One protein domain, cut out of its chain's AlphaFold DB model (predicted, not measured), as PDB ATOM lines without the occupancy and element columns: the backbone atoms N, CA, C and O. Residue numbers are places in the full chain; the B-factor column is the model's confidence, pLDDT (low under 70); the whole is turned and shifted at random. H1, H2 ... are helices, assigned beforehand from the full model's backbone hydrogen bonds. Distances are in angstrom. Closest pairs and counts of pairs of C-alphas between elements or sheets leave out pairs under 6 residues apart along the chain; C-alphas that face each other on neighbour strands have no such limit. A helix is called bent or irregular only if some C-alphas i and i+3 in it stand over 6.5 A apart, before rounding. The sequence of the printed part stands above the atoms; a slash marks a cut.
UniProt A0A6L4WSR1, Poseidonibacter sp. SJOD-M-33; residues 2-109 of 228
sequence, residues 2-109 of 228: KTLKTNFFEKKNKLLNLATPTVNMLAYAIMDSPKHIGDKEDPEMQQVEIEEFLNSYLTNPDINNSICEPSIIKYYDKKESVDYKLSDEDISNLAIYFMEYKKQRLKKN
ATOM      1  N   LYS A   2     139.130 176.112  45.314       71.50
ATOM      2  CA  LYS A   2     139.927 177.202  44.705       71.50
ATOM      3  C   LYS A   2     140.340 176.920  43.248       71.50
ATOM      4  O   LYS A   2     140.043 177.724  42.378       71.50
ATOM      5  N   THR A   3     140.879 175.733  42.955       84.19
ATOM      6  CA  THR A   3     141.341 175.358  41.601       84.19
ATOM      7  C   THR A   3     140.235 175.345  40.542       84.19
ATOM      8  O   THR A   3     140.436 175.877  39.456       84.19
ATOM      9  N   LEU A   4     139.055 174.783  40.844       86.69
ATOM     10  CA  LEU A   4     137.929 174.759  39.895       86.69
ATOM     11  C   LEU A   4     137.391 176.171  39.638       86.69
ATOM     12  O   LEU A   4     137.131 176.522  38.489       86.69
ATOM     13  N   LYS A   5     137.289 176.999  40.688       85.06
ATOM     14  CA  LYS A   5     136.873 178.401  40.561       85.06
ATOM     15  C   LYS A   5     137.835 179.173  39.653       85.06
ATOM     16  O   LYS A   5     137.401 179.764  38.669       85.06
ATOM     17  N   THR A   6     139.135 179.099  39.934       88.06
ATOM     18  CA  THR A   6     140.172 179.728  39.106       88.06
ATOM     19  C   THR A   6     140.131 179.204  37.670       88.06
ATOM     20  O   THR A   6     140.191 179.993  36.729       88.06
ATOM     21  N   ASN A   7     139.953 177.894  37.466       93.06
ATOM     22  CA  ASN A   7     139.854 177.320  36.127       93.06
ATOM     23  C   ASN A   7     138.701 177.935  35.315       93.06
ATOM     24  O   ASN A   7     138.942 178.464  34.232       93.06
ATOM     25  N   PHE A   8     137.465 177.905  35.824       91.81
ATOM     26  CA  PHE A   8     136.292 178.324  35.045       91.81
ATOM     27  C   PHE A   8     136.112 179.845  34.958       91.81
ATOM     28  O   PHE A   8     135.799 180.351  33.877       91.81
ATOM     29  N   PHE A   9     136.333 180.574  36.056       89.81
ATOM     30  CA  PHE A   9     136.000 182.000  36.143       89.81
ATOM     31  C   PHE A   9     137.175 182.932  35.821       89.81
ATOM     32  O   PHE A   9     136.949 184.010  35.281       89.81
ATOM     33  N   GLU A  10     138.419 182.523  36.083       92.31
ATOM     34  CA  GLU A  10     139.602 183.360  35.810       92.31
ATOM     35  C   GLU A  10     140.330 182.917  34.536       92.31
ATOM     36  O   GLU A  10     140.719 183.737  33.705       92.31
ATOM     37  N   LYS A  11     140.510 181.604  34.355       94.25
ATOM     38  CA  LYS A  11     141.300 181.030  33.256       94.25
ATOM     39  C   LYS A  11     140.455 180.517  32.089       94.25
ATOM     40  O   LYS A  11     141.025 179.995  31.136       94.25
ATOM     41  N   LYS A  12     139.127 180.689  32.119       94.12
ATOM     42  CA  LYS A  12     138.192 180.279  31.049       94.12
ATOM     43  C   LYS A  12     138.408 178.825  30.584       94.12
ATOM     44  O   LYS A  12     138.565 178.567  29.397       94.12
ATOM     45  N   ASN A  13     138.483 177.903  31.541       93.94
ATOM     46  CA  ASN A  13     138.767 176.472  31.378       93.94
ATOM     47  C   ASN A  13     140.160 176.108  30.818       93.94
ATOM     48  O   ASN A  13     140.439 174.938  30.590       93.94
ATOM     49  N   LYS A  14     141.082 177.062  30.639       95.06
ATOM     50  CA  LYS A  14     142.420 176.778  30.081       95.06
ATOM     51  C   LYS A  14     143.394 176.117  31.062       95.06
ATOM     52  O   LYS A  14     144.453 175.676  30.637       95.06
ATOM     53  N   LEU A  15     143.083 176.095  32.361       93.81
ATOM     54  CA  LEU A  15     143.968 175.513  33.377       93.81
ATOM     55  C   LEU A  15     143.830 173.987  33.442       93.81
ATOM     56  O   LEU A  15     144.831 173.296  33.578       93.81
ATOM     57  N   LEU A  16     142.599 173.476  33.378       94.19
ATOM     58  CA  LEU A  16     142.295 172.048  33.516       94.19
ATOM     59  C   LEU A  16     141.736 171.420  32.234       94.19
ATOM     60  O   LEU A  16     141.694 170.199  32.150       94.19
ATOM     61  N   ASN A  17     141.301 172.237  31.269       94.31
ATOM     62  CA  ASN A  17     140.729 171.803  29.994       94.31
ATOM     63  C   ASN A  17     139.621 170.743  30.156       94.31
ATOM     64  O   ASN A  17     139.635 169.698  29.509       94.31
ATOM     65  N   LEU A  18     138.685 170.990  31.078       92.75
ATOM     66  CA  LEU A  18     137.614 170.049  31.406       92.75
ATOM     67  C   LEU A  18     136.541 170.059  30.314       92.75
ATOM     68  O   LEU A  18     135.881 171.079  30.134       92.75
ATOM     69  N   ALA A  19     136.346 168.925  29.647       90.44
ATOM     70  CA  ALA A  19     135.276 168.711  28.669       90.44
ATOM     71  C   ALA A  19     133.989 168.131  29.292       90.44
ATOM     72  O   ALA A  19     132.934 168.119  28.668       90.44
ATOM     73  N   THR A  20     134.063 167.659  30.538       87.44
ATOM     74  CA  THR A  20     132.943 167.085  31.294       87.44
ATOM     75  C   THR A  20     133.052 167.462  32.777       87.44
ATOM     76  O   THR A  20     134.146 167.790  33.260       87.44
ATOM     77  N   PRO A  21     131.941 167.449  33.537       89.06
ATOM     78  CA  PRO A  21     131.993 167.725  34.966       89.06
ATOM     79  C   PRO A  21     132.722 166.607  35.717       89.06
ATOM     80  O   PRO A  21     132.524 165.420  35.471       89.06
ATOM     81  N   THR A  22     133.533 166.989  36.703       90.56
ATOM     82  CA  THR A  22     134.124 166.011  37.630       90.56
ATOM     83  C   THR A  22     133.058 165.443  38.570       90.56
ATOM     84  O   THR A  22     132.073 166.118  38.876       90.56
ATOM     85  N   VAL A  23     133.289 164.254  39.132       90.75
ATOM     86  CA  VAL A  23     132.359 163.643  40.103       90.75
ATOM     87  C   VAL A  23     132.083 164.564  41.297       90.75
ATOM     88  O   VAL A  23     130.945 164.696  41.729       90.75
ATOM     89  N   ASN A  24     133.097 165.282  41.787       88.75
ATOM     90  CA  ASN A  24     132.920 166.243  42.878       88.75
ATOM     91  C   ASN A  24     132.027 167.434  42.490       88.75
ATOM     92  O   ASN A  24     131.367 168.006  43.353       88.75
ATOM     93  N   MET A  25     132.033 167.841  41.217       89.31
ATOM     94  CA  MET A  25     131.134 168.889  40.728       89.31
ATOM     95  C   MET A  25     129.699 168.385  40.633       89.31
ATOM     96  O   MET A  25     128.805 169.105  41.053       89.31
ATOM     97  N   LEU A  26     129.494 167.156  40.149       91.00
ATOM     98  CA  LEU A  26     128.173 166.524  40.113       91.00
ATOM     99  C   LEU A  26     127.610 166.328  41.522       91.00
ATOM    100  O   LEU A  26     126.496 166.755  41.785       91.00
ATOM    101  N   ALA A  27     128.407 165.796  42.451       92.69
ATOM    102  CA  ALA A  27     127.993 165.625  43.841       92.69
ATOM    103  C   ALA A  27     127.602 166.957  44.501       92.69
ATOM    104  O   ALA A  27     126.576 167.033  45.167       92.69
ATOM    105  N   TYR A  28     128.380 168.026  44.282       89.81
ATOM    106  CA  TYR A  28     128.007 169.362  44.757       89.81
ATOM    107  C   TYR A  28     126.720 169.865  44.095       89.81
ATOM    108  O   TYR A  28     125.866 170.423  44.772       89.81
ATOM    109  N   ALA A  29     126.575 169.683  42.783       90.69
ATOM    110  CA  ALA A  29     125.411 170.146  42.044       90.69
ATOM    111  C   ALA A  29     124.120 169.467  42.534       90.69
ATOM    112  O   ALA A  29     123.153 170.166  42.832       90.69
ATOM    113  N   ILE A  30     124.164 168.140  42.702       93.44
ATOM    114  CA  ILE A  30     123.060 167.298  43.181       93.44
ATOM    115  C   ILE A  30     122.724 167.594  44.640       93.44
ATOM    116  O   ILE A  30     121.552 167.767  44.946       93.44
ATOM    117  N   MET A  31     123.724 167.686  45.524       92.94
ATOM    118  CA  MET A  31     123.478 167.722  46.972       92.94
ATOM    119  C   MET A  31     123.510 169.116  47.590       92.94
ATOM    120  O   MET A  31     122.829 169.361  48.574       92.94
ATOM    121  N   ASP A  32     124.340 170.035  47.103       88.88
ATOM    122  CA  ASP A  32     124.727 171.242  47.853       88.88
ATOM    123  C   ASP A  32     124.515 172.557  47.090       88.88
ATOM    124  O   ASP A  32     124.705 173.637  47.659       88.88
ATOM    125  N   SER A  33     124.145 172.503  45.813       86.38
ATOM    126  CA  SER A  33     123.919 173.710  45.025       86.38
ATOM    127  C   SER A  33     122.592 174.394  45.385       86.38
ATOM    128  O   SER A  33     121.697 173.776  45.964       86.38
ATOM    129  N   PRO A  34     122.398 175.669  44.999       85.06
ATOM    130  CA  PRO A  34     121.093 176.323  45.119       85.06
ATOM    131  C   PRO A  34     119.965 175.610  44.357       85.06
ATOM    132  O   PRO A  34     118.801 175.866  44.635       85.06
ATOM    133  N   LYS A  35     120.310 174.741  43.396       86.31
ATOM    134  CA  LYS A  35     119.395 173.903  42.611       86.31
ATOM    135  C   LYS A  35     119.591 172.410  42.920       86.31
ATOM    136  O   LYS A  35     119.474 171.587  42.017       86.31
ATOM    137  N   HIS A  36     119.990 172.080  44.149       91.88
ATOM    138  CA  HIS A  36     120.084 170.690  44.595       91.88
ATOM    139  C   HIS A  36     118.740 169.976  44.423       91.88
ATOM    140  O   HIS A  36     117.692 170.618  44.338       91.88
ATOM    141  N   ILE A  37     118.793 168.652  44.339       94.06
ATOM    142  CA  ILE A  37     117.617 167.820  44.103       94.06
ATOM    143  C   ILE A  37     117.048 167.379  45.448       94.06
ATOM    144  O   ILE A  37     117.782 166.882  46.307       94.06
ATOM    145  N   GLY A  38     115.741 167.574  45.597       93.56
ATOM    146  CA  GLY A  38     114.955 167.161  46.750       93.56
ATOM    147  C   GLY A  38     115.220 167.904  48.051       93.56
ATOM    148  O   GLY A  38     116.128 168.733  48.158       93.56
ATOM    149  N   ASP A  39     114.396 167.604  49.053       91.12
ATOM    150  CA  ASP A  39     114.492 168.193  50.389       91.12
ATOM    151  C   ASP A  39     115.470 167.406  51.270       91.12
ATOM    152  O   ASP A  39     115.329 166.207  51.485       91.12
ATOM    153  N   LYS A  40     116.464 168.094  51.837       87.50
ATOM    154  CA  LYS A  40     117.455 167.477  52.733       87.50
ATOM    155  C   LYS A  40     116.860 166.988  54.051       87.50
ATOM    156  O   LYS A  40     117.486 166.164  54.716       87.50
ATOM    157  N   GLU A  41     115.707 167.523  54.447       90.69
ATOM    158  CA  GLU A  41     115.010 167.113  55.667       90.69
ATOM    159  C   GLU A  41     114.163 165.842  55.458       90.69
ATOM    160  O   GLU A  41     113.736 165.238  56.444       90.69
ATOM    161  N   ASP A  42     113.989 165.390  54.209       94.31
ATOM    162  CA  ASP A  42     113.352 164.119  53.841       94.31
ATOM    163  C   ASP A  42     114.298 163.261  52.972       94.31
ATOM    164  O   ASP A  42     114.213 163.263  51.740       94.31
ATOM    165  N   PRO A  43     115.241 162.523  53.593       93.12
ATOM    166  CA  PRO A  43     116.265 161.780  52.861       93.12
ATOM    167  C   PRO A  43     115.718 160.654  51.979       93.12
ATOM    168  O   PRO A  43     116.346 160.323  50.974       93.12
ATOM    169  N   GLU A  44     114.588 160.050  52.356       95.00
ATOM    170  CA  GLU A  44     113.974 158.962  51.587       95.00
ATOM    171  C   GLU A  44     113.375 159.511  50.289       95.00
ATOM    172  O   GLU A  44     113.670 158.995  49.211       95.00
ATOM    173  N   MET A  45     112.615 160.609  50.373       97.00
ATOM    174  CA  MET A  45     112.062 161.271  49.190       97.00
ATOM    175  C   MET A  45     113.162 161.870  48.311       97.00
ATOM    176  O   MET A  45     113.157 161.691  47.093       97.00
ATOM    177  N   GLN A  46     114.163 162.506  48.928       96.88
ATOM    178  CA  GLN A  46     115.313 163.047  48.213       96.88
ATOM    179  C   GLN A  46     116.055 161.969  47.415       96.88
ATOM    180  O   GLN A  46     116.491 162.236  46.296       96.88
ATOM    181  N   GLN A  47     116.203 160.756  47.957       97.50
ATOM    182  CA  GLN A  47     116.825 159.658  47.224       97.50
ATOM    183  C   GLN A  47     116.039 159.330  45.946       97.50
ATOM    184  O   GLN A  47     116.646 159.260  44.879       97.50
ATOM    185  N   VAL A  48     114.711 159.200  46.034       97.38
ATOM    186  CA  VAL A  48     113.838 158.911  44.880       97.38
ATOM    187  C   VAL A  48     113.964 159.993  43.803       97.38
ATOM    188  O   VAL A  48     114.154 159.683  42.630       97.38
ATOM    189  N   GLU A  49     113.948 161.271  44.185       96.88
ATOM    190  CA  GLU A  49     114.095 162.378  43.229       96.88
ATOM    191  C   GLU A  49     115.479 162.384  42.550       96.88
ATOM    192  O   GLU A  49     115.605 162.694  41.360       96.88
ATOM    193  N   ILE A  50     116.537 162.013  43.282       96.56
ATOM    194  CA  ILE A  50     117.881 161.849  42.713       96.56
ATOM    195  C   ILE A  50     117.916 160.661  41.745       96.56
ATOM    196  O   ILE A  50     118.527 160.778  40.681       96.56
ATOM    197  N   GLU A  51     117.275 159.537  42.070       96.31
ATOM    198  CA  GLU A  51     117.165 158.366  41.190       96.31
ATOM    199  C   GLU A  51     116.462 158.724  39.870       96.31
ATOM    200  O   GLU A  51     116.997 158.449  38.789       96.31
ATOM    201  N   GLU A  52     115.325 159.423  39.935       93.75
ATOM    202  CA  GLU A  52     114.592 159.904  38.757       93.75
ATOM    203  C   GLU A  52     115.449 160.834  37.891       93.75
ATOM    204  O   GLU A  52     115.527 160.674  36.664       93.75
ATOM    205  N   PHE A  53     116.146 161.782  38.525       92.62
ATOM    206  CA  PHE A  53     117.069 162.668  37.829       92.62
ATOM    207  C   PHE A  53     118.192 161.891  37.144       92.62
ATOM    208  O   PHE A  53     118.464 162.135  35.969       92.62
ATOM    209  N   LEU A  54     118.853 160.964  37.842       91.62
ATOM    210  CA  LEU A  54     119.964 160.189  37.291       91.62
ATOM    211  C   LEU A  54     119.508 159.344  36.104       91.62
ATOM    212  O   LEU A  54     120.185 159.331  35.075       91.62
ATOM    213  N   ASN A  55     118.345 158.702  36.211       89.62
ATOM    214  CA  ASN A  55     117.772 157.928  35.121       89.62
ATOM    215  C   ASN A  55     117.512 158.812  33.886       89.62
ATOM    216  O   ASN A  55     117.975 158.512  32.782       89.62
ATOM    217  N   SER A  56     116.864 159.967  34.074       87.19
ATOM    218  CA  SER A  56     116.603 160.944  33.006       87.19
ATOM    219  C   SER A  56     117.894 161.501  32.387       87.19
ATOM    220  O   SER A  56     118.052 161.541  31.166       87.19
ATOM    221  N   TYR A  57     118.859 161.878  33.225       85.94
ATOM    222  CA  TYR A  57     120.122 162.495  32.825       85.94
ATOM    223  C   TYR A  57     121.052 161.540  32.059       85.94
ATOM    224  O   TYR A  57     121.832 161.972  31.202       85.94
ATOM    225  N   LEU A  58     121.015 160.242  32.373       85.00
ATOM    226  CA  LEU A  58     121.841 159.231  31.711       85.00
ATOM    227  C   LEU A  58     121.223 158.738  30.400       85.00
ATOM    228  O   LEU A  58     121.962 158.569  29.431       85.00
ATOM    229  N   THR A  59     119.902 158.557  30.354       83.19
ATOM    230  CA  THR A  59     119.188 158.075  29.159       83.19
ATOM    231  C   THR A  59     119.051 159.160  28.090       83.19
ATOM    232  O   THR A  59     119.334 158.923  26.912       83.19
ATOM    233  N   ASN A  60     118.692 160.377  28.506       80.56
ATOM    234  CA  ASN A  60     118.421 161.512  27.630       80.56
ATOM    235  C   ASN A  60     119.286 162.718  28.023       80.56
ATOM    236  O   ASN A  60     118.781 163.698  28.581       80.56
ATOM    237  N   PRO A  61     120.602 162.675  27.748       76.00
ATOM    238  CA  PRO A  61     121.478 163.783  28.079       76.00
ATOM    239  C   PRO A  61     121.114 165.025  27.254       76.00
ATOM    240  O   PRO A  61     121.369 165.101  26.053       76.00
ATOM    241  N   ASP A  62     120.552 166.026  27.926       73.19
ATOM    242  CA  ASP A  62     120.315 167.363  27.385       73.19
ATOM    243  C   ASP A  62     121.166 168.378  28.159       73.19
ATOM    244  O   ASP A  62     121.258 168.349  29.388       73.19
ATOM    245  N   ILE A  63     121.768 169.313  27.426       68.38
ATOM    246  CA  ILE A  63     122.472 170.461  27.990       68.38
ATOM    247  C   ILE A  63     121.544 171.310  28.876       68.38
ATOM    248  O   ILE A  63     122.010 171.906  29.846       68.38
ATOM    249  N   ASN A  64     120.236 171.305  28.590       67.94
ATOM    250  CA  ASN A  64     119.202 171.966  29.388       67.94
ATOM    251  C   ASN A  64     118.786 171.164  30.632       67.94
ATOM    252  O   ASN A  64     118.304 171.759  31.589       67.94
ATOM    253  N   ASN A  65     119.006 169.844  30.638       67.56
ATOM    254  CA  ASN A  65     118.780 168.959  31.790       67.56
ATOM    255  C   ASN A  65     120.051 168.800  32.652       67.56
ATOM    256  O   ASN A  65     120.159 167.930  33.511       67.56
ATOM    257  N   SER A  66     121.069 169.623  32.397       73.44
ATOM    258  CA  SER A  66     122.303 169.598  33.167       73.44
ATOM    259  C   SER A  66     122.133 170.351  34.480       73.44
ATOM    260  O   SER A  66     121.757 171.520  34.511       73.44
ATOM    261  N   ILE A  67     122.498 169.690  35.577       79.25
ATOM    262  CA  ILE A  67     122.498 170.275  36.923       79.25
ATOM    263  C   ILE A  67     123.662 171.260  37.158       79.25
ATOM    264  O   ILE A  67     123.740 171.936  38.183       79.25
ATOM    265  N   CYS A  68     124.600 171.355  36.212       78.50
ATOM    266  CA  CYS A  68     125.713 172.298  36.298       78.50
ATOM    267  C   CYS A  68     125.266 173.739  35.976       78.50
ATOM    268  O   CYS A  68     124.270 173.973  35.301       78.50
ATOM    269  N   GLU A  69     126.015 174.750  36.426       81.75
ATOM    270  CA  GLU A  69     125.695 176.139  36.069       81.75
ATOM    271  C   GLU A  69     125.911 176.423  34.567       81.75
ATOM    272  O   GLU A  69     126.929 175.995  34.006       81.75
ATOM    273  N   PRO A  70     125.058 177.247  33.920       82.62
ATOM    274  CA  PRO A  70     125.225 177.635  32.513       82.62
ATOM    275  C   PRO A  70     126.586 178.274  32.198       82.62
ATOM    276  O   PRO A  70     127.144 178.093  31.115       82.62
ATOM    277  N   SER A  71     127.152 179.002  33.167       84.25
ATOM    278  CA  SER A  71     128.468 179.648  33.079       84.25
ATOM    279  C   SER A  71     129.617 178.647  32.871       84.25
ATOM    280  O   SER A  71     130.650 179.010  32.297       84.25
ATOM    281  N   ILE A  72     129.419 177.400  33.310       87.81
ATOM    282  CA  ILE A  72     130.371 176.289  33.262       87.81
ATOM    283  C   ILE A  72     130.045 175.356  32.090       87.81
ATOM    284  O   ILE A  72     130.952 174.977  31.353       87.81
ATOM    285  N   ILE A  73     128.762 175.035  31.883       86.31
ATOM    286  CA  ILE A  73     128.292 174.090  30.855       86.31
ATOM    287  C   ILE A  73     128.795 174.439  29.451       86.31
ATOM    288  O   ILE A  73     129.089 173.540  28.674       86.31
ATOM    289  N   LYS A  74     128.959 175.727  29.129       87.69
ATOM    290  CA  LYS A  74     129.467 176.178  27.820       87.69
ATOM    291  C   LYS A  74     130.852 175.632  27.436       87.69
ATOM    292  O   LYS A  74     131.257 175.789  26.291       87.69
ATOM    293  N   TYR A  75     131.607 175.102  28.401       89.56
ATOM    294  CA  TYR A  75     132.916 174.493  28.170       89.56
ATOM    295  C   TYR A  75     132.852 172.974  27.993       89.56
ATOM    296  O   TYR A  75     133.892 172.368  27.754       89.56
ATOM    297  N   TYR A  76     131.681 172.364  28.169       88.38
ATOM    298  CA  TYR A  76     131.512 170.923  28.095       88.38
ATOM    299  C   TYR A  76     131.034 170.490  26.723       88.38
ATOM    300  O   TYR A  76     130.243 171.178  26.073       88.38
ATOM    301  N   ASP A  77     131.491 169.313  26.323       87.00
ATOM    302  CA  ASP A  77     131.026 168.685  25.103       87.00
ATOM    303  C   ASP A  77     129.570 168.250  25.273       87.00
ATOM    304  O   ASP A  77     129.117 167.872  26.363       87.00
ATOM    305  N   LYS A  78     128.814 168.295  24.173       82.56
ATOM    306  CA  LYS A  78     127.471 167.724  24.154       82.56
ATOM    307  C   LYS A  78     127.599 166.228  24.427       82.56
ATOM    308  O   LYS A  78     128.223 165.508  23.654       82.56
ATOM    309  N   LYS A  79     126.997 165.770  25.520       78.25
ATOM    310  CA  LYS A  79     127.002 164.355  25.876       78.25
ATOM    311  C   LYS A  79     126.117 163.578  24.900       78.25
ATOM    312  O   LYS A  79     124.970 163.950  24.662       78.25
ATOM    313  N   GLU A  80     126.671 162.519  24.328       79.38
ATOM    314  CA  GLU A  80     125.929 161.593  23.478       79.38
ATOM    315  C   GLU A  80     125.031 160.697  24.337       79.38
ATOM    316  O   GLU A  80     125.385 160.353  25.469       79.38
ATOM    317  N   SER A  81     123.857 160.337  23.811       76.88
ATOM    318  CA  SER A  81     123.000 159.346  24.462       76.88
ATOM    319  C   SER A  81     123.694 157.988  24.405       76.88
ATOM    320  O   SER A  81     124.132 157.547  23.342       76.88
ATOM    321  N   VAL A  82     123.818 157.354  25.567       79.44
ATOM    322  CA  VAL A  82     124.409 156.028  25.722       79.44
ATOM    323  C   VAL A  82     123.442 155.199  26.552       79.44
ATOM    324  O   VAL A  82     123.111 155.571  27.676       79.44
ATOM    325  N   ASP A  83     123.005 154.066  26.005       80.75
ATOM    326  CA  ASP A  83     122.257 153.069  26.765       80.75
ATOM    327  C   ASP A  83     123.232 152.267  27.637       80.75
ATOM    328  O   ASP A  83     123.850 151.293  27.201       80.75
ATOM    329  N   TYR A  84     123.402 152.722  28.877       82.44
ATOM    330  CA  TYR A  84     124.244 152.061  29.873       82.44
ATOM    331  C   TYR A  84     123.634 150.757  30.411       82.44
ATOM    332  O   TYR A  84     124.327 150.049  31.139       82.44
ATOM    333  N   LYS A  85     122.375 150.430  30.066       87.50
ATOM    334  CA  LYS A  85     121.641 149.249  30.558       87.50
ATOM    335  C   LYS A  85     121.674 149.110  32.081       87.50
ATOM    336  O   LYS A  85     121.872 148.016  32.604       87.50
ATOM    337  N   LEU A  86     121.522 150.235  32.774       88.12
ATOM    338  CA  LEU A  86     121.483 150.270  34.232       88.12
ATOM    339  C   LEU A  86     120.157 149.689  34.717       88.12
ATOM    340  O   LEU A  86     119.100 150.009  34.172       88.12
ATOM    341  N   SER A  87     120.228 148.836  35.732       94.44
ATOM    342  CA  SER A  87     119.059 148.377  36.477       94.44
ATOM    343  C   SER A  87     118.587 149.442  37.471       94.44
ATOM    344  O   SER A  87     119.327 150.372  37.796       94.44
ATOM    345  N   ASP A  88     117.378 149.279  38.012       93.00
ATOM    346  CA  ASP A  88     116.878 150.146  39.090       93.00
ATOM    347  C   ASP A  88     117.809 150.111  40.317       93.00
ATOM    348  O   ASP A  88     118.058 151.132  40.954       93.00
ATOM    349  N   GLU A  89     118.409 148.948  40.600       95.94
ATOM    350  CA  GLU A  89     119.398 148.790  41.668       95.94
ATOM    351  C   GLU A  89     120.676 149.603  41.393       95.94
ATOM    352  O   GLU A  89     121.222 150.229  42.302       95.94
ATOM    353  N   ASP A  90     121.145 149.655  40.142       95.38
ATOM    354  CA  ASP A  90     122.309 150.468  39.768       95.38
ATOM    355  C   ASP A  90     122.036 151.967  39.937       95.38
ATOM    356  O   ASP A  90     122.898 152.706  40.424       95.38
ATOM    357  N   ILE A  91     120.837 152.422  39.556       95.38
ATOM    358  CA  ILE A  91     120.412 153.817  39.725       95.38
ATOM    359  C   ILE A  91     120.317 154.169  41.211       95.38
ATOM    360  O   ILE A  91     120.866 155.195  41.625       95.38
ATOM    361  N   SER A  92     119.721 153.293  42.019       96.69
ATOM    362  CA  SER A  92     119.624 153.479  43.468       96.69
ATOM    363  C   SER A  92     121.000 153.548  44.133       96.69
ATOM    364  O   SER A  92     121.312 154.484  44.875       96.69
ATOM    365  N   ASN A  93     121.907 152.638  43.769       97.00
ATOM    366  CA  ASN A  93     123.289 152.660  44.244       97.00
ATOM    367  C   ASN A  93     124.030 153.943  43.837       97.00
ATOM    368  O   ASN A  93     124.833 154.471  44.614       97.00
ATOM    369  N   LEU A  94     123.770 154.472  42.638       95.69
ATOM    370  CA  LEU A  94     124.361 155.725  42.176       95.69
ATOM    371  C   LEU A  94     123.803 156.940  42.935       95.69
ATOM    372  O   LEU A  94     124.572 157.846  43.272       95.69
ATOM    373  N   ALA A  95     122.509 156.955  43.258       96.94
ATOM    374  CA  ALA A  95     121.903 157.986  44.097       96.94
ATOM    375  C   ALA A  95     122.531 157.994  45.499       96.94
ATOM    376  O   ALA A  95     123.077 159.015  45.931       96.94
ATOM    377  N   ILE A  96     122.589 156.826  46.150       97.06
ATOM    378  CA  ILE A  96     123.244 156.641  47.455       97.06
ATOM    379  C   ILE A  96     124.713 157.081  47.394       97.06
ATOM    380  O   ILE A  96     125.208 157.754  48.304       97.06
ATOM    381  N   TYR A  97     125.420 156.747  46.309       96.88
ATOM    382  CA  TYR A  97     126.798 157.181  46.097       96.88
ATOM    383  C   TYR A  97     126.930 158.706  46.144       96.88
ATOM    384  O   TYR A  97     127.828 159.206  46.827       96.88
ATOM    385  N   PHE A  98     126.061 159.451  45.453       95.88
ATOM    386  CA  PHE A  98     126.102 160.914  45.458       95.88
ATOM    387  C   PHE A  98     125.714 161.507  46.813       95.88
ATOM    388  O   PHE A  98     126.418 162.406  47.288       95.88
ATOM    389  N   MET A  99     124.685 160.967  47.472       94.62
ATOM    390  CA  MET A  99     124.260 161.397  48.810       94.62
ATOM    391  C   MET A  99     125.380 161.236  49.845       94.62
ATOM    392  O   MET A  99     125.669 162.145  50.627       94.62
ATOM    393  N   GLU A 100     126.102 160.116  49.811       93.75
ATOM    394  CA  GLU A 100     127.197 159.839  50.745       93.75
ATOM    395  C   GLU A 100     128.563 160.376  50.271       93.75
ATOM    396  O   GLU A 100     129.533 160.369  51.042       93.75
ATOM    397  N   TYR A 101     128.671 160.886  49.037       93.19
ATOM    398  CA  TYR A 101     129.940 161.260  48.403       93.19
ATOM    399  C   TYR A 101     130.776 162.201  49.273       93.19
ATOM    400  O   TYR A 101     131.961 161.951  49.527       93.19
ATOM    401  N   LYS A 102     130.164 163.286  49.769       87.19
ATOM    402  CA  LYS A 102     130.855 164.298  50.584       87.19
ATOM    403  C   LYS A 102     131.413 163.678  51.865       87.19
ATOM    404  O   LYS A 102     132.594 163.862  52.166       87.19
ATOM    405  N   LYS A 103     130.593 162.906  52.579       85.88
ATOM    406  CA  LYS A 103     130.954 162.229  53.832       85.88
ATOM    407  C   LYS A 103     132.066 161.203  53.617       85.88
ATOM    408  O   LYS A 103     133.048 161.208  54.356       85.88
ATOM    409  N   GLN A 104     131.980 160.375  52.576       87.75
ATOM    410  CA  GLN A 104     133.025 159.403  52.246       87.75
ATOM    411  C   GLN A 104     134.343 160.073  51.841       87.75
ATOM    412  O   GLN A 104     135.418 159.641  52.261       87.75
ATOM    413  N   ARG A 105     134.280 161.156  51.061       84.81
ATOM    414  CA  ARG A 105     135.466 161.920  50.661       84.81
ATOM    415  C   ARG A 105     136.167 162.548  51.865       84.81
ATOM    416  O   ARG A 105     137.392 162.514  51.918       84.81
ATOM    417  N   LEU A 106     135.411 163.085  52.825       77.56
ATOM    418  CA  LEU A 106     135.957 163.640  54.069       77.56
ATOM    419  C   LEU A 106     136.556 162.556  54.973       77.56
ATOM    420  O   LEU A 106     137.599 162.787  55.570       77.56
ATOM    421  N   LYS A 107     135.976 161.350  55.014       78.25
ATOM    422  CA  LYS A 107     136.596 160.204  55.703       78.25
ATOM    423  C   LYS A 107     137.938 159.803  55.082       78.25
ATOM    424  O   LYS A 107     138.870 159.489  55.814       78.25
ATOM    425  N   LYS A 108     138.040 159.802  53.747       78.56
ATOM    426  CA  LYS A 108     139.278 159.450  53.021       78.56
ATOM    427  C   LYS A 108     140.349 160.538  53.110       78.56
ATOM    428  O   LYS A 108     141.530 160.222  53.149       78.56
ATOM    429  N   ASN A 109     139.930 161.799  53.150       68.88
ATOM    430  CA  ASN A 109     140.798 162.961  53.294       68.88
ATOM    431  C   ASN A 109     140.378 163.745  54.541       68.88
ATOM    432  O   ASN A 109     139.755 164.805  54.397       68.88
TER     433      ASN A 109
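AT A GLANCE: This is residues 2 to 109 of the 228 residues of a protein of Poseidonibacter sp. SJOD-M-33 (UniProt A0A6L4WSR1). H3 and H5 cross steeply near the middle of H3, and H2 packs on H5 farther along, near a kink in H5, giving a small three-helix core. H1 and the very short H4 lie off to another side of this core, near each other but touching no helix, and are tied to it by links of 10, 12 and 14 residues. The printed part has 108 residues, with five named helices in the order H1, H2, H3, H4, H5 and no named strand; the class is all helix, with 60 residues in the helices. The whole is compact, with a radius of gyration of the C-alphas of 14.5 A, and spans 39 by 33 by 24 A.

IN THESE COORDINATES: H1, residues 2 to 10, begins at C-alpha 2 (139.927, 177.202, 44.705); it is neither bent nor irregular, but only just: C-alphas 7 and 10 are 6.1 A apart. H2 is residues 23 to 31, 11.9 A from first to last C-alpha. H3, residues 43 to 59, begins at C-alpha 43 (116.265, 161.780, 52.861) and measures 24.2 A. H4 has four residues, 70 to 73. H5, residues 88 to 108, is the longest helix, 28.0 A, and ends at C-alpha 108 (139.278, 159.450, 53.021). H5 is irregular, with C-alphas 99 and 102 7.4 A apart, and it has a kink of 59 degrees near residue 102.

HOW THE PARTS SIT: H5 touches H3 with residues 91 to 99 alone; the closest C-alphas, of Glu 51 and Ala 95, are 5.6 A apart. These two helices run opposite ways at a steep tilt of 67 degrees, only just short of about perpendicular. H5 touches H2 with residues 98 to 102 alone, about perpendicular at 75 degrees, and the closest C-alphas, of Ala 27 and Phe 98, are 5.3 A apart. H2 and H3 are close but not clearly touching: their closest C-alphas, of Ile 30 and Ile 50, are 7.5 A apart, and they run opposite ways at a steep tilt of 51 degrees. H1 and H4 are also close but not clearly touching, with the C-alphas of Phe 8 and Ile 72 the closest at 6.5 A. H1 is apart from H2, H3 and H5, and H4 is apart from H2, H3 and H5. Every O i to N i+4 pair is within hydrogen-bond range in H1, H2 and H3, and 15 of 17 are in H5; H4 is too short for such a pair, and its one O i to N i+3 pair is not within range.

THE WHOLE: The two C-alphas farthest apart, those of Glu 10 and Ser 87, are 40.6 A apart. The printed part has no cut. The links H1 to H2, H2 to H3 and H4 to H5 are long, and H3 to H4 is short. In the last long link, the C-alphas of residues 74 to 87 lie 13 to 19 A from the mean of the C-alphas. The mean pLDDT of the printed part is 88.3; residues 63 to 65 and residue 109 are under 70.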